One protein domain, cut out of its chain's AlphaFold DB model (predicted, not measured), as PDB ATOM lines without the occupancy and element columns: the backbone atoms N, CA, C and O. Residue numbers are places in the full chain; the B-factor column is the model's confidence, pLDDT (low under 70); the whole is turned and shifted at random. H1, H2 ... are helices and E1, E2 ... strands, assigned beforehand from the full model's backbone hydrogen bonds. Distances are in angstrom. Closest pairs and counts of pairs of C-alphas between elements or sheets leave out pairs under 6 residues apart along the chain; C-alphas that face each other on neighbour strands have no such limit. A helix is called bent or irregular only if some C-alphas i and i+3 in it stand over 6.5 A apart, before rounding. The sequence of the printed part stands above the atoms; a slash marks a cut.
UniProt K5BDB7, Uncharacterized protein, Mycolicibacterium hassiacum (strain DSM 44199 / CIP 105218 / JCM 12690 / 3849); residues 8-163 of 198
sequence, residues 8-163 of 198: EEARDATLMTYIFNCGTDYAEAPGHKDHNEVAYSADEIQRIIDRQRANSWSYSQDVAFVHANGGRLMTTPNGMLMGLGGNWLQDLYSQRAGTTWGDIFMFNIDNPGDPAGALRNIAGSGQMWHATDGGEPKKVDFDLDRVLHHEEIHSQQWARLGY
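What this domain is: This is residues 8 to 163 of the 198 residues of an uncharacterized protein of Mycolicibacterium hassiacum (strain DSM 44199 / CIP 105218 / JCM 12690 / 3849) (UniProt K5BDB7). A small twisted sheet of four strands, E1 E2 E4 E3, stands in the middle with helices over both faces: H5 and H6 over one, H3 and H4 over the other, with H1 packed on E1. The hairpin E5 E6 packs on H5 and the first turns of H6, while H2 lies outside the sheet, packed on H1 and H6. Look for 156 printed residues with six named helices and six named strands, in the order H1 H2 H3 E1 E2 H4 E3 E4 H5 E5 E6 H6; the large sheet is mixed, the small one antiparallel, and the class mixed, helices and strands. The whole is compact, with a radius of gyration of the C-alphas of 14.7 A and spans of 44 by 36 by 26 A.

Where its parts are: Find the large sheet in E1, residues 72 to 75, E2, 81 to 84, E4, 104 to 107, and E3, 98 to 101. The small sheet is E5, residues 127 to 131, and E6, 137 to 143, which is 15.5 A long. Find C-alpha 8 at (74.195, 118.231, -11.532), where H1 begins; it runs 20.2 A to residue 21. H2 is residues 42 to 54, 18.4 A, and H3 is 56 to 68, 18.9 A, irregular but only just: C-alphas 60 and 63 are 6.7 A apart. H4 is residues 89 to 93, and H5 is 115 to 125, 15.2 A. H6, residues 144 to 161, runs 25.8 A to C-alpha 161 at (59.878, 120.684, 5.025).

How they stand to each other: Begin at hairpin E1 and E2, antiparallel, where N 74 and O 82 are 2.8 A apart. E2 and E4 are parallel, with N 105 and O 81 at 2.8 A; hairpin E3 and E4 has N 101 and O 104 at 2.8 A. The architecture is three layers, helices on both faces of a sheet: H5 and H6 on one face, H1 and H3 on the other. H6 has a height over the sheet of 8.3 A, its C-alpha 151 lying 6.0 A from C-alpha 100 of E3; H5 has 9.2 A, H3 8.8 A. H4, on the same face as H3, has a height of 8.5 A. H1 and H2, a helical hairpin, touch at a shallow tilt of 23 degrees, C-alphas of Arg 11 and Gln 52 closest at 7.1 A. H2 touches H6 with residues 51 to 54 alone, the C-alphas of Ala 54 and Ala 159 closest at 5.0 A. In hairpin E5 and E6, N 128 and O 142 are 2.8 A apart. Every O i to N i+4 pair is within hydrogen-bond range in H1, H2, H5 and H6; H3 has 6 of 9, and H4 0 of 1, with 0 of 2 O i to N i+3 pairs.

The domain as a whole: The C-alphas farthest apart, those of Ala 42 and Gly 134, are 44.9 A apart. The printed part has no cut. The one long link, H1 to H2, has 20 residues. Mean pLDDT of the printed part is 86.5; residues 86 to 97, 110 to 111 and 133 to 135 are under 70.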
ATOM      1  N   GLU A   8      74.578 117.016 -10.807       97.12
ATOM      2  CA  GLU A   8      74.195 118.231 -11.532       97.12
ATOM      3  C   GLU A   8      73.667 117.917 -12.935       97.12
ATOM      4  O   GLU A   8      72.575 118.355 -13.287       97.12
ATOM      5  N   GLU A   9      74.379 117.090 -13.701       98.00
ATOM      6  CA  GLU A   9      73.905 116.644 -15.015       98.00
ATOM      7  C   GLU A   9      72.599 115.850 -14.902       98.00
ATOM      8  O   GLU A   9      71.731 115.969 -15.767       98.00
ATOM      9  N   ALA A  10      72.426 115.064 -13.835       97.88
ATOM     10  CA  ALA A  10      71.185 114.343 -13.591       97.88
ATOM     11  C   ALA A  10      70.009 115.298 -13.333       97.88
ATOM     12  O   ALA A  10      68.950 115.131 -13.938       97.88
ATOM     13  N   ARG A  11      70.205 116.331 -12.502       97.94
ATOM     14  CA  ARG A  11      69.216 117.396 -12.257       97.94
ATOM     15  C   ARG A  11      68.823 118.102 -13.553       97.94
ATOM     16  O   ARG A  11      67.633 118.248 -13.844       97.94
ATOM     17  N   ASP A  12      69.813 118.503 -14.341       98.00
ATOM     18  CA  ASP A  12      69.587 119.234 -15.584       98.00
ATOM     19  C   ASP A  12      68.878 118.346 -16.622       98.00
ATOM     20  O   ASP A  12      67.913 118.777 -17.254       98.00
ATOM     21  N   ALA A  13      69.268 117.074 -16.746       97.75
ATOM     22  CA  ALA A  13      68.595 116.109 -17.615       97.75
ATOM     23  C   ALA A  13      67.140 115.847 -17.189       97.75
ATOM     24  O   ALA A  13      66.255 115.714 -18.040       97.75
ATOM     25  N   THR A  14      66.874 115.802 -15.884       96.50
ATOM     26  CA  THR A  14      65.517 115.695 -15.346       96.50
ATOM     27  C   THR A  14      64.661 116.897 -15.748       96.50
ATOM     28  O   THR A  14      63.555 116.713 -16.256       96.50
ATOM     29  N   LEU A  15      65.176 118.122 -15.597       97.69
ATOM     30  CA  LEU A  15      64.458 119.329 -16.017       97.69
ATOM     31  C   LEU A  15      64.220 119.344 -17.534       97.69
ATOM     32  O   LEU A  15      63.120 119.643 -17.997       97.69
ATOM     33  N   MET A  16      65.236 118.966 -18.313       97.62
ATOM     34  CA  MET A  16      65.133 118.881 -19.769       97.62
ATOM     35  C   MET A  16      64.098 117.857 -20.236       97.62
ATOM     36  O   MET A  16      63.470 118.078 -21.266       97.62
ATOM     37  N   THR A  17      63.886 116.774 -19.482       96.00
ATOM     38  CA  THR A  17      62.842 115.780 -19.782       96.00
ATOM     39  C   THR A  17      61.451 116.404 -19.690       96.00
ATOM     40  O   THR A  17      60.687 116.306 -20.645       96.00
ATOM     41  N   TYR A  18      61.154 117.125 -18.602       95.50
ATOM     42  CA  TYR A  18      59.891 117.862 -18.453       95.50
ATOM     43  C   TYR A  18      59.697 118.892 -19.581       95.50
ATOM     44  O   TYR A  18      58.641 118.959 -20.207       95.50
ATOM     45  N   ILE A  19      60.741 119.679 -19.881       96.12
ATOM     46  CA  ILE A  19      60.684 120.724 -20.916       96.12
ATOM     47  C   ILE A  19      60.430 120.126 -22.300       96.12
ATOM     48  O   ILE A  19      59.608 120.663 -23.039       96.12
ATOM     49  N   PHE A  20      61.133 119.051 -22.660       94.38
ATOM     50  CA  PHE A  20      61.012 118.420 -23.975       94.38
ATOM     51  C   PHE A  20      59.650 117.751 -24.176       94.38
ATOM     52  O   PHE A  20      59.131 117.763 -25.289       94.38
ATOM     53  N   ASN A  21      59.069 117.214 -23.103       90.44
ATOM     54  CA  ASN A  21      57.738 116.615 -23.135       90.44
ATOM     55  C   ASN A  21      56.609 117.657 -23.169       90.44
ATOM     56  O   ASN A  21      55.485 117.297 -23.483       90.44
ATOM     57  N   CYS A  22      56.897 118.936 -22.890       89.38
ATOM     58  CA  CYS A  22      55.893 120.001 -22.800       89.38
ATOM     59  C   CYS A  22      54.798 119.734 -21.748       89.38
ATOM     60  O   CYS A  22      53.649 120.121 -21.947       89.38
ATOM     61  N   GLY A  23      55.163 119.118 -20.618       85.75
ATOM     62  CA  GLY A  23      54.228 118.692 -19.575       85.75
ATOM     63  C   GLY A  23      54.256 117.179 -19.366       85.75
ATOM     64  O   GLY A  23      55.243 116.522 -19.709       85.75
ATOM     65  N   THR A  24      53.193 116.641 -18.765       84.81
ATOM     66  CA  THR A  24      53.064 115.197 -18.501       84.81
ATOM     67  C   THR A  24      51.958 114.523 -19.310       84.81
ATOM     68  O   THR A  24      51.918 113.299 -19.346       84.81
ATOM     69  N   ASP A  25      51.073 115.304 -19.941       86.00
ATOM     70  CA  ASP A  25      49.844 114.853 -20.610       86.00
ATOM     71  C   ASP A  25      48.905 114.055 -19.681       86.00
ATOM     72  O   ASP A  25      48.010 113.328 -20.127       86.00
ATOM     73  N   TYR A  26      49.075 114.190 -18.361       87.00
ATOM     74  CA  TYR A  26      48.370 113.391 -17.364       87.00
ATOM     75  C   TYR A  26      46.861 113.602 -17.414       87.00
ATOM     76  O   TYR A  26      46.107 112.633 -17.315       87.00
ATOM     77  N   ALA A  27      46.405 114.837 -17.623       85.06
ATOM     78  CA  ALA A  27      44.984 115.143 -17.759       85.06
ATOM     79  C   ALA A  27      44.356 114.540 -19.032       85.06
ATOM     80  O   ALA A  27      43.142 114.329 -19.068       85.06
ATOM     81  N   GLU A  28      45.160 114.255 -20.060       85.25
ATOM     82  CA  GLU A  28      44.712 113.714 -21.351       85.25
ATOM     83  C   GLU A  28      44.850 112.185 -21.438       85.25
ATOM     84  O   GLU A  28      44.172 111.538 -22.244       85.25
ATOM     85  N   ALA A  29      45.698 111.592 -20.594       83.69
ATOM     86  CA  ALA A  29      45.930 110.160 -20.561       83.69
ATOM     87  C   ALA A  29      44.655 109.378 -20.170       83.69
ATOM     88  O   ALA A  29      43.883 109.811 -19.310       83.69
ATOM     89  N   PRO A  30      44.415 108.188 -20.753       79.38
ATOM     90  CA  PRO A  30      43.254 107.371 -20.412       79.38
ATOM     91  C   PRO A  30      43.270 106.937 -18.936       79.38
ATOM     92  O   PRO A  30      44.315 106.897 -18.293       79.38
ATOM     93  N   GLY A  31      42.102 106.576 -18.401       81.50
ATOM     94  CA  GLY A  31      41.964 106.067 -17.033       81.50
ATOM     95  C   GLY A  31      41.667 107.140 -15.981       81.50
ATOM     96  O   GLY A  31      41.357 108.286 -16.295       81.50
ATOM     97  N   HIS A  32      41.688 106.727 -14.714       84.06
ATOM     98  CA  HIS A  32      41.410 107.599 -13.573       84.06
ATOM     99  C   HIS A  32      42.600 108.517 -13.259       84.06
ATOM    100  O   HIS A  32      43.747 108.120 -13.466       84.06
ATOM    101  N   LYS A  33      42.320 109.715 -12.729       86.81
ATOM    102  CA  LYS A  33      43.320 110.692 -12.282       86.81
ATOM    103  C   LYS A  33      43.083 111.025 -10.819       86.81
ATOM    104  O   LYS A  33      41.976 111.419 -10.458       86.81
ATOM    105  N   ASP A  34      44.123 110.881 -10.007       85.94
ATOM    106  CA  ASP A  34      44.073 111.177  -8.572       85.94
ATOM    107  C   ASP A  34      44.259 112.679  -8.299       85.94
ATOM    108  O   ASP A  34      43.845 113.189  -7.256       85.94
ATOM    109  N   HIS A  35      44.842 113.405  -9.262       82.75
ATOM    110  CA  HIS A  35      45.198 114.817  -9.142       82.75
ATOM    111  C   HIS A  35      44.846 115.619 -10.395       82.75
ATOM    112  O   HIS A  35      44.708 115.079 -11.491       82.75
ATOM    113  N   ASN A  36      44.758 116.939 -10.224       85.06
ATOM    114  CA  ASN A  36      44.741 117.860 -11.353       85.06
ATOM    115  C   ASN A  36      46.177 118.086 -11.835       85.06
ATOM    116  O   ASN A  36      47.039 118.437 -11.030       85.06
ATOM    117  N   GLU A  37      46.409 117.939 -13.137       85.81
ATOM    118  CA  GLU A  37      47.687 118.301 -13.748       85.81
ATOM    119  C   GLU A  37      47.915 119.818 -13.668       85.81
ATOM    120  O   GLU A  37      46.998 120.620 -13.885       85.81
ATOM    121  N   VAL A  38      49.154 120.221 -13.374       88.50
ATOM    122  CA  VAL A  38      49.573 121.619 -13.502       88.50
ATOM    123  C   VAL A  38      49.968 121.878 -14.951       88.50
ATOM    124  O   VAL A  38      50.843 121.212 -15.497       88.50
ATOM    125  N   ALA A  39      49.319 122.856 -15.582       89.94
ATOM    126  CA  ALA A  39      49.539 123.153 -16.992       89.94
ATOM    127  C   ALA A  39      50.992 123.566 -17.287       89.94
ATOM    128  O   ALA A  39      51.585 124.380 -16.567       89.94
ATOM    129  N   TYR A  40      51.521 123.071 -18.409       93.94
ATOM    130  CA  TYR A  40      52.851 123.432 -18.887       93.94
ATOM    131  C   TYR A  40      52.982 124.944 -19.083       93.94
ATOM    132  O   TYR A  40      52.263 125.574 -19.865       93.94
ATOM    133  N   SER A  41      53.908 125.540 -18.339       95.81
ATOM    134  CA  SER A  41      54.132 126.980 -18.319       95.81
ATOM    135  C   SER A  41      55.528 127.308 -17.797       95.81
ATOM    136  O   SER A  41      56.194 126.478 -17.180       95.81
ATOM    137  N   ALA A  42      55.972 128.548 -18.015       97.12
ATOM    138  CA  ALA A  42      57.220 129.033 -17.429       97.12
ATOM    139  C   ALA A  42      57.187 129.004 -15.889       97.12
ATOM    140  O   ALA A  42      58.198 128.688 -15.265       97.12
ATOM    141  N   ASP A  43      56.025 129.284 -15.290       97.62
ATOM    142  CA  ASP A  43      55.838 129.240 -13.837       97.62
ATOM    143  C   ASP A  43      55.994 127.813 -13.303       97.62
ATOM    144  O   ASP A  43      56.622 127.597 -12.267       97.62
ATOM    145  N   GLU A  44      55.488 126.828 -14.043       96.06
ATOM    146  CA  GLU A  44      55.619 125.423 -13.674       96.06
ATOM    147  C   GLU A  44      57.062 124.913 -13.810       96.06
ATOM    148  O   GLU A  44      57.586 124.253 -12.910       96.06
ATOM    149  N   ILE A  45      57.768 125.316 -14.871       97.56
ATOM    150  CA  ILE A  45      59.212 125.063 -15.011       97.56
ATOM    151  C   ILE A  45      59.974 125.668 -13.823       97.56
ATOM    152  O   ILE A  45      60.850 125.019 -13.246       97.56
ATOM    153  N   GLN A  46      59.635 126.898 -13.425       98.19
ATOM    154  CA  GLN A  46      60.271 127.563 -12.291       98.19
ATOM    155  C   GLN A  46      59.978 126.842 -10.966       98.19
ATOM    156  O   GLN A  46      60.895 126.659 -10.165       98.19
ATOM    157  N   ARG A  47      58.747 126.352 -10.761       97.56
ATOM    158  CA  ARG A  47      58.384 125.532  -9.595       97.56
ATOM    159  C   ARG A  47      59.249 124.271  -9.499       97.56
ATOM    160  O   ARG A  47      59.749 123.966  -8.416       97.56
ATOM    161  N   ILE A  48      59.469 123.575 -10.618       97.62
ATOM    162  CA  ILE A  48      60.338 122.388 -10.677       97.62
ATOM    163  C   ILE A  48      61.791 122.762 -10.357       97.62
ATOM    164  O   ILE A  48      62.422 122.086  -9.548       97.62
ATOM    165  N   ILE A  49      62.314 123.861 -10.914       98.31
ATOM    166  CA  ILE A  49      63.672 124.349 -10.604       98.31
ATOM    167  C   ILE A  49      63.832 124.620  -9.103       98.31
ATOM    168  O   ILE A  49      64.842 124.243  -8.502       98.31
ATOM    169  N   ASP A  50      62.855 125.278  -8.482       98.38
ATOM    170  CA  ASP A  50      62.930 125.625  -7.064       98.38
ATOM    171  C   ASP A  50      62.821 124.387  -6.166       98.38
ATOM    172  O   ASP A  50      63.563 124.278  -5.185       98.38
ATOM    173  N   ARG A  51      61.996 123.404  -6.551       97.88
ATOM    174  CA  ARG A  51      61.953 122.082  -5.908       97.88
ATOM    175  C   ARG A  51      63.296 121.360  -6.008       97.88
ATOM    176  O   ARG A  51      63.840 120.965  -4.978       97.88
ATOM    177  N   GLN A  52      63.884 121.283  -7.202       97.69
ATOM    178  CA  GLN A  52      65.192 120.658  -7.427       97.69
ATOM    179  C   GLN A  52      66.311 121.322  -6.620       97.69
ATOM    180  O   GLN A  52      67.234 120.654  -6.152       97.69
ATOM    181  N   ARG A  53      66.243 122.643  -6.420       97.19
ATOM    182  CA  ARG A  53      67.184 123.370  -5.553       97.19
ATOM    183  C   ARG A  53      66.998 123.008  -4.084       97.19
ATOM    184  O   ARG A  53      67.989 122.718  -3.409       97.19
ATOM    185  N   ALA A  54      65.757 122.993  -3.600       97.38
ATOM    186  CA  ALA A  54      65.439 122.593  -2.229       97.38
ATOM    187  C   ALA A  54      65.848 121.133  -1.947       97.38
ATOM    188  O   ALA A  54      66.359 120.827  -0.869       97.38
ATOM    189  N   ASN A  55      65.723 120.265  -2.952       97.00
ATOM    190  CA  ASN A  55      66.093 118.853  -2.906       97.00
ATOM    191  C   ASN A  55      67.489 118.554  -3.484       97.00
ATOM    192  O   ASN A  55      67.825 117.394  -3.715       97.00
ATOM    193  N   SER A  56      68.348 119.565  -3.672       95.56
ATOM    194  CA  SER A  56      69.677 119.426  -4.304       95.56
ATOM    195  C   SER A  56      70.610 118.421  -3.617       95.56
ATOM    196  O   SER A  56      71.523 117.865  -4.235       95.56
ATOM    197  N   TRP A  57      70.370 118.160  -2.335       92.94
ATOM    198  CA  TRP A  57      71.062 117.139  -1.561       92.94
ATOM    199  C   TRP A  57      70.833 115.727  -2.132       92.94
ATOM    200  O   TRP A  57      71.793 114.967  -2.194       92.94
ATOM    201  N   SER A  58      69.638 115.416  -2.649       93.12
ATOM    202  CA  SER A  58      69.341 114.107  -3.259       93.12
ATOM    203  C   SER A  58      70.138 113.886  -4.550       93.12
ATOM    204  O   SER A  58      70.712 112.825  -4.777       93.12
ATOM    205  N   TYR A  59      70.312 114.930  -5.360       95.44
ATOM    206  CA  TYR A  59      71.154 114.869  -6.554       95.44
ATOM    207  C   TYR A  59      72.644 114.729  -6.221       95.44
ATOM    208  O   TYR A  59      73.340 113.882  -6.779       95.44
ATOM    209  N   SER A  60      73.148 115.576  -5.320       92.75
ATOM    210  CA  SER A  60      74.583 115.653  -5.008       92.75
ATOM    211  C   SER A  60      75.109 114.469  -4.196       92.75
ATOM    212  O   SER A  60      76.297 114.165  -4.294       92.75
ATOM    213  N   GLN A  61      74.254 113.803  -3.416       87.88
ATOM    214  CA  GLN A  61      74.651 112.691  -2.549       87.88
ATOM    215  C   GLN A  61      74.221 111.336  -3.117       87.88
ATOM    216  O   GLN A  61      75.026 110.402  -3.132       87.88
ATOM    217  N   ASP A  62      72.997 111.226  -3.638       90.00
ATOM    218  CA  ASP A  62      72.381 109.913  -3.844       90.00
ATOM    219  C   ASP A  62      72.516 109.382  -5.278       90.00
ATOM    220  O   ASP A  62      72.572 108.169  -5.465       90.00
ATOM    221  N   VAL A  63      72.673 110.237  -6.299       93.06
ATOM    222  CA  VAL A  63      72.836 109.783  -7.701       93.06
ATOM    223  C   VAL A  63      74.056 108.871  -7.860       93.06
ATOM    224  O   VAL A  63      73.945 107.730  -8.315       93.06
ATOM    225  N   ALA A  64      75.227 109.352  -7.431       89.88
ATOM    226  CA  ALA A  64      76.462 108.575  -7.491       89.88
ATOM    227  C   ALA A  64      76.395 107.351  -6.567       89.88
ATOM    228  O   ALA A  64      76.873 106.274  -6.929       89.88
ATOM    229  N   PHE A  65      75.762 107.500  -5.398       87.69
ATOM    230  CA  PHE A  65      75.567 106.399  -4.467       87.69
ATOM    231  C   PHE A  65      74.776 105.255  -5.120       87.69
ATOM    232  O   PHE A  65      75.214 104.100  -5.078       87.69
ATOM    233  N   VAL A  66      73.620 105.549  -5.726       88.69
ATOM    234  CA  VAL A  66      72.743 104.539  -6.341       88.69
ATOM    235  C   VAL A  66      73.508 103.776  -7.418       88.69
ATOM    236  O   VAL A  66      73.508 102.545  -7.420       88.69
ATOM    237  N   HIS A  67      74.232 104.486  -8.287       90.00
ATOM    238  CA  HIS A  67      75.026 103.860  -9.343       90.00
ATOM    239  C   HIS A  67      76.183 103.005  -8.823       90.00
ATOM    240  O   HIS A  67      76.391 101.903  -9.346       90.00
ATOM    241  N   ALA A  68      76.883 103.461  -7.781       88.12
ATOM    242  CA  ALA A  68      77.965 102.714  -7.141       88.12
ATOM    243  C   ALA A  68      77.485 101.402  -6.498       88.12
ATOM    244  O   ALA A  68      78.254 100.448  -6.403       88.12
ATOM    245  N   ASN A  69      76.207 101.328  -6.119       84.56
ATOM    246  CA  ASN A  69      75.589 100.147  -5.514       84.56
ATOM    247  C   ASN A  69      74.792  99.304  -6.525       84.56
ATOM    248  O   ASN A  69      73.898  98.555  -6.148       84.56
ATOM    249  N   GLY A  70      75.097  99.436  -7.820       85.69
ATOM    250  CA  GLY A  70      74.480  98.637  -8.882       85.69
ATOM    251  C   GLY A  70      73.105  99.130  -9.342       85.69
ATOM    252  O   GLY A  70      72.638  98.693 -10.392       85.69
ATOM    253  N   GLY A  71      72.494 100.087  -8.642       88.81
ATOM    254  CA  GLY A  71      71.211 100.675  -9.013       88.81
ATOM    255  C   GLY A  71      71.289 101.565 -10.255       88.81
ATOM    256  O   GLY A  71      72.355 102.047 -10.672       88.81
ATOM    257  N   ARG A  72      70.143 101.800 -10.893       93.31
ATOM    258  CA  ARG A  72      70.031 102.681 -12.065       93.31
ATOM    259  C   ARG A  72      68.901 103.677 -11.888       93.31
ATOM    260  O   ARG A  72      67.934 103.405 -11.192       93.31
ATOM    261  N   LEU A  73      69.070 104.822 -12.545       95.00
ATOM    262  CA  LEU A  73      68.187 105.978 -12.491       95.00
ATOM    263  C   LEU A  73      67.752 106.365 -13.907       95.00
ATOM    264  O   LEU A  73      68.501 106.185 -14.884       95.00
ATOM    265  N   MET A  74      66.546 106.901 -14.009       96.12
ATOM    266  CA  MET A  74      65.913 107.418 -15.216       96.12
ATOM    267  C   MET A  74      65.178 108.716 -14.873       96.12
ATOM    268  O   MET A  74      64.658 108.857 -13.771       96.12
ATOM    269  N   THR A  75      65.151 109.664 -15.804       97.00
ATOM    270  CA  THR A  75      64.364 110.890 -15.663       97.00
ATOM    271  C   THR A  75      62.886 110.596 -15.887       97.00
ATOM    272  O   THR A  75      62.535 109.708 -16.665       97.00
ATOM    273  N   THR A  76      62.016 111.336 -15.211       95.19
ATOM    274  CA  THR A  76      60.564 111.176 -15.316       95.19
ATOM    275  C   THR A  76      59.911 112.423 -15.924       95.19
ATOM    276  O   THR A  76      60.475 113.520 -15.826       95.19
ATOM    277  N   PRO A  77      58.718 112.296 -16.541       92.38
ATOM    278  CA  PRO A  77      58.015 113.428 -17.148       92.38
ATOM    279  C   PRO A  77      57.670 114.556 -16.175       92.38
ATOM    280  O   PRO A  77      57.605 115.690 -16.609       92.38
ATOM    281  N   ASN A  78      57.515 114.281 -14.877       91.50
ATOM    282  CA  ASN A  78      57.195 115.250 -13.814       91.50
ATOM    283  C   ASN A  78      58.433 115.946 -13.196       91.50
ATOM    284  O   ASN A  78      58.388 116.510 -12.096       91.50
ATOM    285  N   GLY A  79      59.581 115.886 -13.877       94.12
ATOM    286  CA  GLY A  79      60.793 116.578 -13.442       94.12
ATOM    287  C   GLY A  79      61.448 115.964 -12.200       94.12
ATOM    288  O   GLY A  79      62.099 116.686 -11.438       94.12
ATOM    289  N   MET A  80      61.313 114.649 -12.003       95.88
ATOM    290  CA  MET A  80      62.018 113.883 -10.969       95.88
ATOM    291  C   MET A  80      62.953 112.819 -11.569       95.88
ATOM    292  O   MET A  80      63.139 112.703 -12.787       95.88
ATOM    293  N   LEU A  81      63.598 112.057 -10.693       96.69
ATOM    294  CA  LEU A  81      64.256 110.804 -11.027       96.69
ATOM    295  C   LEU A  81      63.406 109.640 -10.515       96.69
ATOM    296  O   LEU A  81      62.826 109.715  -9.435       96.69
ATOM    297  N   MET A  82      63.399 108.538 -11.259       94.50
ATOM    298  CA  MET A  82      62.968 107.235 -10.763       94.50
ATOM    299  C   MET A  82      64.105 106.218 -10.849       94.50
ATOM    300  O   MET A  82      64.971 106.322 -11.725       94.50
ATOM    301  N   GLY A  83      64.103 105.219  -9.972       91.56
ATOM    302  CA  GLY A  83      65.210 104.283  -9.845       91.56
ATOM    303  C   GLY A  83      64.845 102.882  -9.385       91.56
ATOM    304  O   GLY A  83      63.824 102.656  -8.746       91.56
ATOM    305  N   LEU A  84      65.723 101.940  -9.720       87.50
ATOM    306  CA  LEU A  84      65.642 100.525  -9.355       87.50
ATOM    307  C   LEU A  84      67.000 100.045  -8.840       87.50
ATOM    308  O   LEU A  84      68.040 100.406  -9.405       87.50
ATOM    309  N   GLY A  85      66.972  99.163  -7.841       76.62
ATOM    310  CA  GLY A  85      68.162  98.585  -7.218       76.62
ATOM    311  C   GLY A  85      68.968  99.576  -6.369       76.62
ATOM    312  O   GLY A  85      68.662 100.763  -6.279       76.62
ATOM    313  N   GLY A  86      70.041  99.081  -5.758       65.88
ATOM    314  CA  GLY A  86      70.740  99.760  -4.664       65.88
ATOM    315  C   GLY A  86      70.615  98.939  -3.379       65.88
ATOM    316  O   GLY A  86      69.979  97.896  -3.389       65.88
ATOM    317  N   ASN A  87      71.291  99.349  -2.300       57.66
ATOM    318  CA  ASN A  87      71.454  98.488  -1.117       57.66
ATOM    319  C   ASN A  87      71.313  99.214   0.239       57.66
ATOM    320  O   ASN A  87      71.812  98.706   1.232       57.66
ATOM    321  N   TRP A  88      70.740 100.427   0.318       51.16
ATOM    322  CA  TRP A  88      70.646 101.116   1.630       51.16
ATOM    323  C   TRP A  88      69.418 102.008   1.854       51.16
ATOM    324  O   TRP A  88      68.889 102.020   2.959       51.16
ATOM    325  N   LEU A  89      68.935 102.739   0.841       53.66
ATOM    326  CA  LEU A  89      67.724 103.566   0.973       53.66
ATOM    327  C   LEU A  89      66.446 102.715   0.972       53.66
ATOM    328  O   LEU A  89      65.443 103.124   1.546       53.66
ATOM    329  N   GLN A  90      66.502 101.525   0.364       51.19
ATOM    330  CA  GLN A  90      65.373 100.601   0.231       51.19
ATOM    331  C   GLN A  90      64.981  99.950   1.571       51.19
ATOM    332  O   GLN A  90      63.790  99.848   1.854       51.19
ATOM    333  N   ASP A  91      65.953  99.619   2.432       51.47
ATOM    334  CA  ASP A  91      65.719  98.967   3.734       51.47
ATOM    335  C   ASP A  91      65.085  99.888   4.790       51.47
ATOM    336  O   ASP A  91      64.463  99.419   5.743       51.47
ATOM    337  N   LEU A  92      65.265 101.208   4.667       47.12
ATOM    338  CA  LEU A  92      64.901 102.143   5.737       47.12
ATOM    339  C   LEU A  92      63.398 102.477   5.756       47.12
ATOM    340  O   LEU A  92      62.882 102.869   6.803       47.12
ATOM    341  N   TYR A  93      62.699 102.310   4.627       46.88
ATOM    342  CA  TYR A  93      61.317 102.778   4.458       46.88
ATOM    343  C   TYR A  93      60.427 101.881   3.583       46.88
ATOM    344  O   TYR A  93      59.399 102.375   3.135       46.88
ATOM    345  N   SER A  94      60.767 100.597   3.352       46.97
ATOM    346  CA  SER A  94      60.053  99.694   2.423       46.97
ATOM    347  C   SER A  94      58.526  99.712   2.602       46.97
ATOM    348  O   SER A  94      57.944  98.943   3.371       46.97
ATOM    349  N   GLN A  95      57.861 100.584   1.851       53.78
ATOM    350  CA  GLN A  95      56.428 100.566   1.637       53.78
ATOM    351  C   GLN A  95      56.155 100.023   0.239       53.78
ATOM    352  O   GLN A  95      56.972 100.137  -0.672       53.78
ATOM    353  N   ARG A  96      54.996  99.374   0.117       57.47
ATOM    354  CA  ARG A  96      54.535  98.445  -0.932       57.47
ATOM    355  C   ARG A  96      55.083  98.670  -2.355       57.47
ATOM    356  O   ARG A  96      55.441  97.696  -3.007       57.47
ATOM    357  N   ALA A  97      55.184  99.912  -2.815       60.41
ATOM    358  CA  ALA A  97      55.566 100.282  -4.180       60.41
ATOM    359  C   ALA A  97      56.984 100.847  -4.355       60.41
ATOM    360  O   ALA A  97      57.570 100.728  -5.435       60.41
ATOM    361  N   GLY A  98      57.526 101.489  -3.325       76.00
ATOM    362  CA  GLY A  98      58.726 102.304  -3.428       76.00
ATOM    363  C   GLY A  98      58.782 103.405  -2.376       76.00
ATOM    364  O   GLY A  98      57.985 103.438  -1.440       76.00
ATOM    365  N   THR A  99      59.762 104.291  -2.500       80.94
ATOM    366  CA  THR A  99      59.956 105.422  -1.589       80.94
ATOM    367  C   THR A  99      60.531 106.607  -2.344       80.94
ATOM    368  O   THR A  99      61.544 106.472  -3.033       80.94
ATOM    369  N   THR A 100      59.924 107.780  -2.165       88.38
ATOM    370  CA  THR A 100      60.503 109.047  -2.622       88.38
ATOM    371  C   THR A 100      61.432 109.661  -1.585       88.38
ATOM    372  O   THR A 100      61.072 109.888  -0.427       88.38
ATOM    373  N   TRP A 101      62.642 109.981  -2.036       88.19
ATOM    374  CA  TRP A 101      63.731 110.552  -1.261       88.19
ATOM    375  C   TRP A 101      64.245 111.818  -1.953       88.19
ATOM    376  O   TRP A 101      64.996 111.760  -2.931       88.19
ATOM    377  N   GLY A 102      63.790 112.983  -1.482       93.00
ATOM    378  CA  GLY A 102      64.013 114.243  -2.194       93.00
ATOM    379  C   GLY A 102      63.327 114.210  -3.561       93.00
ATOM    380  O   GLY A 102      62.107 114.125  -3.612       93.00
ATOM    381  N   ASP A 103      64.106 114.244  -4.647       96.12
ATOM    382  CA  ASP A 103      63.604 114.149  -6.034       96.12
ATOM    383  C   ASP A 103      63.842 112.770  -6.678       96.12
ATOM    384  O   ASP A 103      63.771 112.635  -7.901       96.12
ATOM    385  N   ILE A 104      64.150 111.741  -5.881       94.00
ATOM    386  CA  ILE A 104      64.389 110.378  -6.370       94.00
ATOM    387  C   ILE A 104      63.304 109.442  -5.840       94.00
ATOM    388  O   ILE A 104      63.278 109.136  -4.650       94.00
ATOM    389  N   PHE A 105      62.456 108.935  -6.730       92.19
ATOM    390  CA  PHE A 105      61.550 107.829  -6.435       92.19
ATOM    391  C   PHE A 105      62.245 106.486  -6.683       92.19
ATOM    392  O   PHE A 105      62.626 106.166  -7.808       92.19
ATOM    393  N   MET A 106      62.412 105.671  -5.647       87.88
ATOM    394  CA  MET A 106      62.991 104.333  -5.765       87.88
ATOM    395  C   MET A 106      61.893 103.282  -5.699       87.88
ATOM    396  O   MET A 106      61.213 103.172  -4.685       87.88
ATOM    397  N   PHE A 107      61.756 102.466  -6.742       84.06
ATOM    398  CA  PHE A 107      60.878 101.300  -6.715       84.06
ATOM    399  C   PHE A 107      61.380 100.265  -5.699       84.06
ATOM    400  O   PHE A 107      62.591 100.030  -5.567       84.06
ATOM    401  N   ASN A 108      60.440  99.593  -5.036       75.75
ATOM    402  CA  ASN A 108      60.718  98.492  -4.117       75.75
ATOM    403  C   ASN A 108      60.959  97.177  -4.884       75.75
ATOM    404  O   ASN A 108      60.127  96.267  -4.880       75.75
ATOM    405  N   ILE A 109      62.056  97.132  -5.642       72.62
ATOM    406  CA  ILE A 109      62.521  95.970  -6.405       72.62
ATOM    407  C   ILE A 109      64.015  95.798  -6.135       72.62
ATOM    408  O   ILE A 109      64.835  96.631  -6.549       72.62
ATOM    409  N   ASP A 110      64.349  94.703  -5.457       67.31
ATOM    410  CA  ASP A 110      65.700  94.424  -4.988       67.31
ATOM    411  C   ASP A 110      66.547  93.767  -6.073       67.31
ATOM    412  O   ASP A 110      66.171  92.758  -6.668       67.31
ATOM    413  N   ASN A 111      67.725  94.352  -6.299       66.19
ATOM    414  CA  ASN A 111      68.818  93.797  -7.097       66.19
ATOM    415  C   ASN A 111      68.397  93.060  -8.395       66.19
ATOM    416  O   ASN A 111      68.814  91.914  -8.611       66.19
ATOM    417  N   PRO A 112      67.595  93.682  -9.285       70.25
ATOM    418  CA  PRO A 112      67.250  93.045 -10.548       70.25
ATOM    419  C   PRO A 112      68.527  92.811 -11.364       70.25
ATOM    420  O   PRO A 112      69.404  93.673 -11.409       70.25
ATOM    421  N   GLY A 113      68.627  91.671 -12.056       75.69
ATOM    422  CA  GLY A 113      69.825  91.326 -12.839       75.69
ATOM    423  C   GLY A 113      70.180  92.337 -13.945       75.69
ATOM    424  O   GLY A 113      71.344  92.452 -14.322       75.69
ATOM    425  N   ASP A 114      69.192  93.097 -14.437       85.81
ATOM    426  CA  ASP A 114      69.367  94.261 -15.320       85.81
ATOM    427  C   ASP A 114      68.442  95.418 -14.875       85.81
ATOM    428  O   ASP A 114      67.322  95.551 -15.385       85.81
ATOM    429  N   PRO A 115      68.882  96.289 -13.945       87.94
ATOM    430  CA  PRO A 115      68.069  97.407 -13.463       87.94
ATOM    431  C   PRO A 115      67.733  98.416 -14.569       87.94
ATOM    432  O   PRO A 115      66.659  99.016 -14.571       87.94
ATOM    433  N   ALA A 116      68.625  98.597 -15.549       90.81
ATOM    434  CA  ALA A 116      68.372  99.496 -16.672       90.81
ATOM    435  C   ALA A 116      67.306  98.923 -17.620       90.81
ATOM    436  O   ALA A 116      66.462  99.669 -18.118       90.81
ATOM    437  N   GLY A 117      67.338  97.615 -17.875       91.00
ATOM    438  CA  GLY A 117      66.309  96.896 -18.626       91.00
ATOM    439  C   GLY A 117      64.956  96.937 -17.940       91.00
ATOM    440  O   GLY A 117      63.961  97.241 -18.594       91.00
ATOM    441  N   ALA A 118      64.924  96.729 -16.624       89.44
ATOM    442  CA  ALA A 118      63.701  96.840 -15.840       89.44
ATOM    443  C   ALA A 118      63.098  98.257 -15.911       89.44
ATOM    444  O   ALA A 118      61.922  98.383 -16.238       89.44
ATOM    445  N   LEU A 119      63.899  99.322 -15.743       92.25
ATOM    446  CA  LEU A 119      63.419 100.707 -15.901       92.25
ATOM    447  C   LEU A 119      62.840 100.967 -17.299       92.25
ATOM    448  O   LEU A 119      61.797 101.605 -17.422       92.25
ATOM    449  N   ARG A 120      63.483 100.451 -18.357       93.19
ATOM    450  CA  ARG A 120      62.961 100.559 -19.731       93.19
ATOM    451  C   ARG A 120      61.627  99.835 -19.898       93.19
ATOM    452  O   ARG A 120      60.749 100.359 -20.575       93.19
ATOM    453  N   ASN A 121      61.466  98.663 -19.288       92.12
ATOM    454  CA  ASN A 121      60.215  97.909 -19.341       92.12
ATOM    455  C   ASN A 121      59.090  98.616 -18.577       92.12
ATOM    456  O   ASN A 121      57.976  98.678 -19.088       92.12
ATOM    457  N   ILE A 122      59.387  99.181 -17.402       91.88
ATOM    458  CA  ILE A 122      58.445  99.990 -16.615       91.88
ATOM    459  C   ILE A 122      57.961 101.169 -17.459       91.88
ATOM    460  O   ILE A 122      56.778 101.229 -17.794       91.88
ATOM    461  N   ALA A 123      58.891 102.021 -17.903       92.25
ATOM    462  CA  ALA A 123      58.585 103.202 -18.705       92.25
ATOM    463  C   ALA A 123      57.842 102.848 -20.003       92.25
ATOM    464  O   ALA A 123      56.837 103.465 -20.330       92.25
ATOM    465  N   GLY A 124      58.291 101.816 -20.724       92.19
ATOM    466  CA  GLY A 124      57.660 101.385 -21.972       92.19
ATOM    467  C   GLY A 124      56.283 100.741 -21.791       92.19
ATOM    468  O   GLY A 124      55.503 100.710 -22.737       92.19
ATOM    469  N   SER A 125      55.978 100.221 -20.599       91.38
ATOM    470  CA  SER A 125      54.666  99.641 -20.296       91.38
ATOM    471  C   SER A 125      53.635 100.672 -19.847       91.38
ATOM    472  O   SER A 125      52.445 100.379 -19.939       91.38
ATOM    473  N   GLY A 126      54.073 101.828 -19.333       90.19
ATOM    474  CA  GLY A 126      53.191 102.807 -18.688       90.19
ATOM    475  C   GLY A 126      52.502 102.273 -17.427       90.19
ATOM    476  O   GLY A 126      51.529 102.849 -16.961       90.19
ATOM    477  N   GLN A 127      52.965 101.146 -16.880       89.56
ATOM    478  CA  GLN A 127      52.389 100.527 -15.693       89.56
ATOM    479  C   GLN A 127      53.424 100.466 -14.579       89.56
ATOM    480  O   GLN A 127      54.630 100.404 -14.827       89.56
ATOM    481  N   MET A 128      52.940 100.455 -13.344       86.25
ATOM    482  CA  MET A 128      53.739 100.223 -12.159       86.25
ATOM    483  C   MET A 128      54.182  98.765 -12.064       86.25
ATOM    484  O   MET A 128      53.533  97.842 -12.567       86.25
ATOM    485  N   TRP A 129      55.330  98.565 -11.424       85.75
ATOM    486  CA  TRP A 129      55.879  97.254 -11.132       85.75
ATOM    487  C   TRP A 129      56.241  97.158  -9.649       85.75
ATOM    488  O   TRP A 129      56.597  98.157  -9.030       85.75
ATOM    489  N   HIS A 130      56.169  95.948  -9.103       76.88
ATOM    490  CA  HIS A 130      56.538  95.622  -7.724       76.88
ATOM    491  C   HIS A 130      57.439  94.386  -7.697       76.88
ATOM    492  O   HIS A 130      57.455  93.605  -8.655       76.88
ATOM    493  N   ALA A 131      58.174  94.184  -6.604       73.50
ATOM    494  CA  ALA A 131      58.833  92.910  -6.367       73.50
ATOM    495  C   ALA A 131      57.794  91.814  -6.096       73.50
ATOM    496  O   ALA A 131      56.845  91.988  -5.329       73.50
ATOM    497  N   THR A 132      57.997  90.653  -6.710       70.50
ATOM    498  CA  THR A 132      57.406  89.401  -6.223       70.50
ATOM    499  C   THR A 132      58.081  88.961  -4.923       70.50
ATOM    500  O   THR A 132      59.177  89.419  -4.609       70.50
ATOM    501  N   ASP A 133      57.497  87.989  -4.216       67.25
ATOM    502  CA  ASP A 133      58.121  87.360  -3.036       67.25
ATOM    503  C   ASP A 133      59.526  86.782  -3.320       67.25
ATOM    504  O   ASP A 133      60.310  86.561  -2.401       67.25
ATOM    505  N   GLY A 134      59.849  86.521  -4.594       63.16
ATOM    506  CA  GLY A 134      61.167  86.074  -5.052       63.16
ATOM    507  C   GLY A 134      62.114  87.197  -5.491       63.16
ATOM    508  O   GLY A 134      63.170  86.890  -6.032       63.16
ATOM    509  N   GLY A 135      61.738  88.469  -5.322       66.38
ATOM    510  CA  GLY A 135      62.518  89.648  -5.728       66.38
ATOM    511  C   GLY A 135      62.362  90.050  -7.199       66.38
ATOM    512  O   GLY A 135      62.776  91.136  -7.592       66.38
ATOM    513  N   GLU A 136      61.722  89.217  -8.025       72.69
ATOM    514  CA  GLU A 136      61.583  89.500  -9.454       72.69
ATOM    515  C   GLU A 136      60.596  90.652  -9.716       72.69
ATOM    516  O   GLU A 136      59.512  90.655  -9.120       72.69
ATOM    517  N   PRO A 137      60.906  91.585 -10.638       76.06
ATOM    518  CA  PRO A 137      59.985  92.633 -11.059       76.06
ATOM    519  C   PRO A 137      58.725  92.044 -11.708       76.06
ATOM    520  O   PRO A 137      58.805  91.321 -12.706       76.06
ATOM    521  N   LYS A 138      57.544  92.413 -11.214       81.56
ATOM    522  CA  LYS A 138      56.255  92.051 -11.810       81.56
ATOM    523  C   LYS A 138      55.416  93.291 -12.073       81.56
ATOM    524  O   LYS A 138      55.290  94.162 -11.224       81.56
ATOM    525  N   LYS A 139      54.807  93.334 -13.254       86.25
ATOM    526  CA  LYS A 139      53.851  94.369 -13.650       86.25
ATOM    527  C   LYS A 139      52.544  94.240 -12.861       86.25
ATOM    528  O   LYS A 139      52.002  93.134 -12.771       86.25
ATOM    529  N   VAL A 140      52.021  95.356 -12.366       82.62
ATOM    530  CA  VAL A 140      50.689  95.457 -11.743       82.62
ATOM    531  C   VAL A 140      49.755  96.304 -12.590       82.62
ATOM    532  O   VAL A 140      50.195  97.075 -13.442       82.62
ATOM    533  N   ASP A 141      48.453  96.134 -12.373       84.62
ATOM    534  CA  ASP A 141      47.422  96.904 -13.066       84.62
ATOM    535  C   ASP A 141      47.221  98.274 -12.405       84.62
ATOM    536  O   ASP A 141      46.160  98.599 -11.881       84.62
ATOM    537  N   PHE A 142      48.297  99.057 -12.374       83.81
ATOM    538  CA  PHE A 142      48.304 100.414 -11.851       83.81
ATOM    539  C   PHE A 142      49.127 101.300 -12.785       83.81
ATOM    540  O   PHE A 142      50.202 100.905 -13.230       83.81
ATOM    541  N   ASP A 143      48.588 102.463 -13.133       88.94
ATOM    542  CA  ASP A 143      49.178 103.387 -14.107       88.94
ATOM    543  C   ASP A 143      50.423 104.067 -13.521       88.94
ATOM    544  O   ASP A 143      50.364 104.630 -12.426       88.94
ATOM    545  N   LEU A 144      51.541 104.012 -14.248       90.06
ATOM    546  CA  LEU A 144      52.802 104.626 -13.835       90.06
ATOM    547  C   LEU A 144      52.661 106.140 -13.652       90.06
ATOM    548  O   LEU A 144      53.249 106.683 -12.720       90.06
ATOM    549  N   ASP A 145      51.865 106.823 -14.472       89.69
ATOM    550  CA  ASP A 145      51.738 108.277 -14.362       89.69
ATOM    551  C   ASP A 145      51.009 108.679 -13.077       89.69
ATOM    552  O   ASP A 145      51.368 109.682 -12.458       89.69
ATOM    553  N   ARG A 146      50.043 107.866 -12.617       90.12
ATOM    554  CA  ARG A 146      49.389 108.060 -11.310       90.12
ATOM    555  C   ARG A 146      50.406 107.964 -10.173       90.12
ATOM    556  O   ARG A 146      50.433 108.840  -9.314       90.12
ATOM    557  N   VAL A 147      51.278 106.950 -10.212       89.19
ATOM    558  CA  VAL A 147      52.382 106.793  -9.246       89.19
ATOM    559  C   VAL A 147      53.278 108.017  -9.267       89.19
ATOM    560  O   VAL A 147      53.551 108.605  -8.233       89.19
ATOM    561  N   LEU A 148      53.740 108.428 -10.445       91.69
ATOM    562  CA  LEU A 148      54.702 109.516 -10.538       91.69
ATOM    563  C   LEU A 148      54.120 110.829  -9.997       91.69
ATOM    564  O   LEU A 148      54.833 111.544  -9.297       91.69
ATOM    565  N   HIS A 149      52.841 111.127 -10.228       91.62
ATOM    566  CA  HIS A 149      52.188 112.306  -9.641       91.62
ATOM    567  C   HIS A 149      52.068 112.224  -8.116       91.62
ATOM    568  O   HIS A 149      52.328 113.212  -7.427       91.62
ATOM    569  N   HIS A 150      51.742 111.046  -7.589       91.50
ATOM    570  CA  HIS A 150      51.729 110.798  -6.151       91.50
ATOM    571  C   HIS A 150      53.119 111.035  -5.531       91.50
ATOM    572  O   HIS A 150      53.290 111.812  -4.589       91.50
ATOM    573  N   GLU A 151      54.148 110.440  -6.129       91.62
ATOM    574  CA  GLU A 151      55.536 110.544  -5.675       91.62
ATOM    575  C   GLU A 151      56.100 111.967  -5.840       91.62
ATOM    576  O   GLU A 151      56.898 112.438  -5.026       91.62
ATOM    577  N   GLU A 152      55.632 112.720  -6.836       94.12
ATOM    578  CA  GLU A 152      55.936 114.143  -6.955       94.12
ATOM    579  C   GLU A 152      55.424 114.955  -5.765       94.12
ATOM    580  O   GLU A 152      56.100 115.892  -5.326       94.12
ATOM    581  N   ILE A 153      54.258 114.623  -5.214       93.06
ATOM    582  CA  ILE A 153      53.757 115.314  -4.026       93.06
ATOM    583  C   ILE A 153      54.683 115.036  -2.838       93.06
ATOM    584  O   ILE A 153      55.030 115.975  -2.120       93.06
ATOM    585  N   HIS A 154      55.186 113.811  -2.670       92.50
ATOM    586  CA  HIS A 154      56.210 113.529  -1.658       92.50
ATOM    587  C   HIS A 154      57.484 114.349  -1.864       92.50
ATOM    588  O   HIS A 154      57.998 114.947  -0.915       92.50
ATOM    589  N   SER A 155      57.958 114.474  -3.101       94.81
ATOM    590  CA  SER A 155      59.092 115.342  -3.435       94.81
ATOM    591  C   SER A 155      58.831 116.820  -3.081       94.81
ATOM    592  O   SER A 155      59.696 117.496  -2.509       94.81
ATOM    593  N   GLN A 156      57.615 117.325  -3.312       95.44
ATOM    594  CA  GLN A 156      57.212 118.670  -2.881       95.44
ATOM    595  C   GLN A 156      57.186 118.803  -1.355       95.44
ATOM    596  O   GLN A 156      57.577 119.843  -0.815       95.44
ATOM    597  N   GLN A 157      56.747 117.769  -0.639       93.81
ATOM    598  CA  GLN A 157      56.759 117.767   0.820       93.81
ATOM    599  C   GLN A 157      58.198 117.793   1.362       93.81
ATOM    600  O   GLN A 157      58.468 118.553   2.299       93.81
ATOM    601  N   TRP A 158      59.131 117.052   0.746       93.88
ATOM    602  CA  TRP A 158      60.569 117.139   1.037       93.88
ATOM    603  C   TRP A 158      61.104 118.554   0.816       93.88
ATOM    604  O   TRP A 158      61.749 119.100   1.711       93.88
ATOM    605  N   ALA A 159      60.780 119.183  -0.316       95.88
ATOM    606  CA  ALA A 159      61.221 120.544  -0.621       95.88
ATOM    607  C   ALA A 159      60.666 121.573   0.381       95.88
ATOM    608  O   ALA A 159      61.374 122.489   0.803       95.88
ATOM    609  N   ARG A 160      59.406 121.408   0.802       95.56
ATOM    610  CA  ARG A 160      58.719 122.305   1.743       95.56
ATOM    611  C   ARG A 160      59.228 122.173   3.177       95.56
ATOM    612  O   ARG A 160      59.329 123.175   3.885       95.56
ATOM    613  N   LEU A 161      59.472 120.948   3.641       91.12
ATOM    614  CA  LEU A 161      59.878 120.684   5.025       91.12
ATOM    615  C   LEU A 161      61.401 120.697   5.193       91.12
ATOM    616  O   LEU A 161      61.891 121.043   6.269       91.12
ATOM    617  N   GLY A 162      62.144 120.381   4.136       87.81
ATOM    618  CA  GLY A 162      63.577 120.136   4.180       87.81
ATOM    619  C   GLY A 162      63.914 118.792   4.829       87.81
ATOM    620  O   GLY A 162      63.117 118.211   5.570       87.81
ATOM    621  N   TYR A 163      65.140 118.323   4.583       83.56
ATOM    622  CA  TYR A 163      65.589 116.970   4.926       83.56
ATOM    623  C   TYR A 163      65.254 116.540   6.366       83.56
ATOM    624  O   TYR A 163      64.492 115.609   6.605       83.56
TER     625      TYR A 163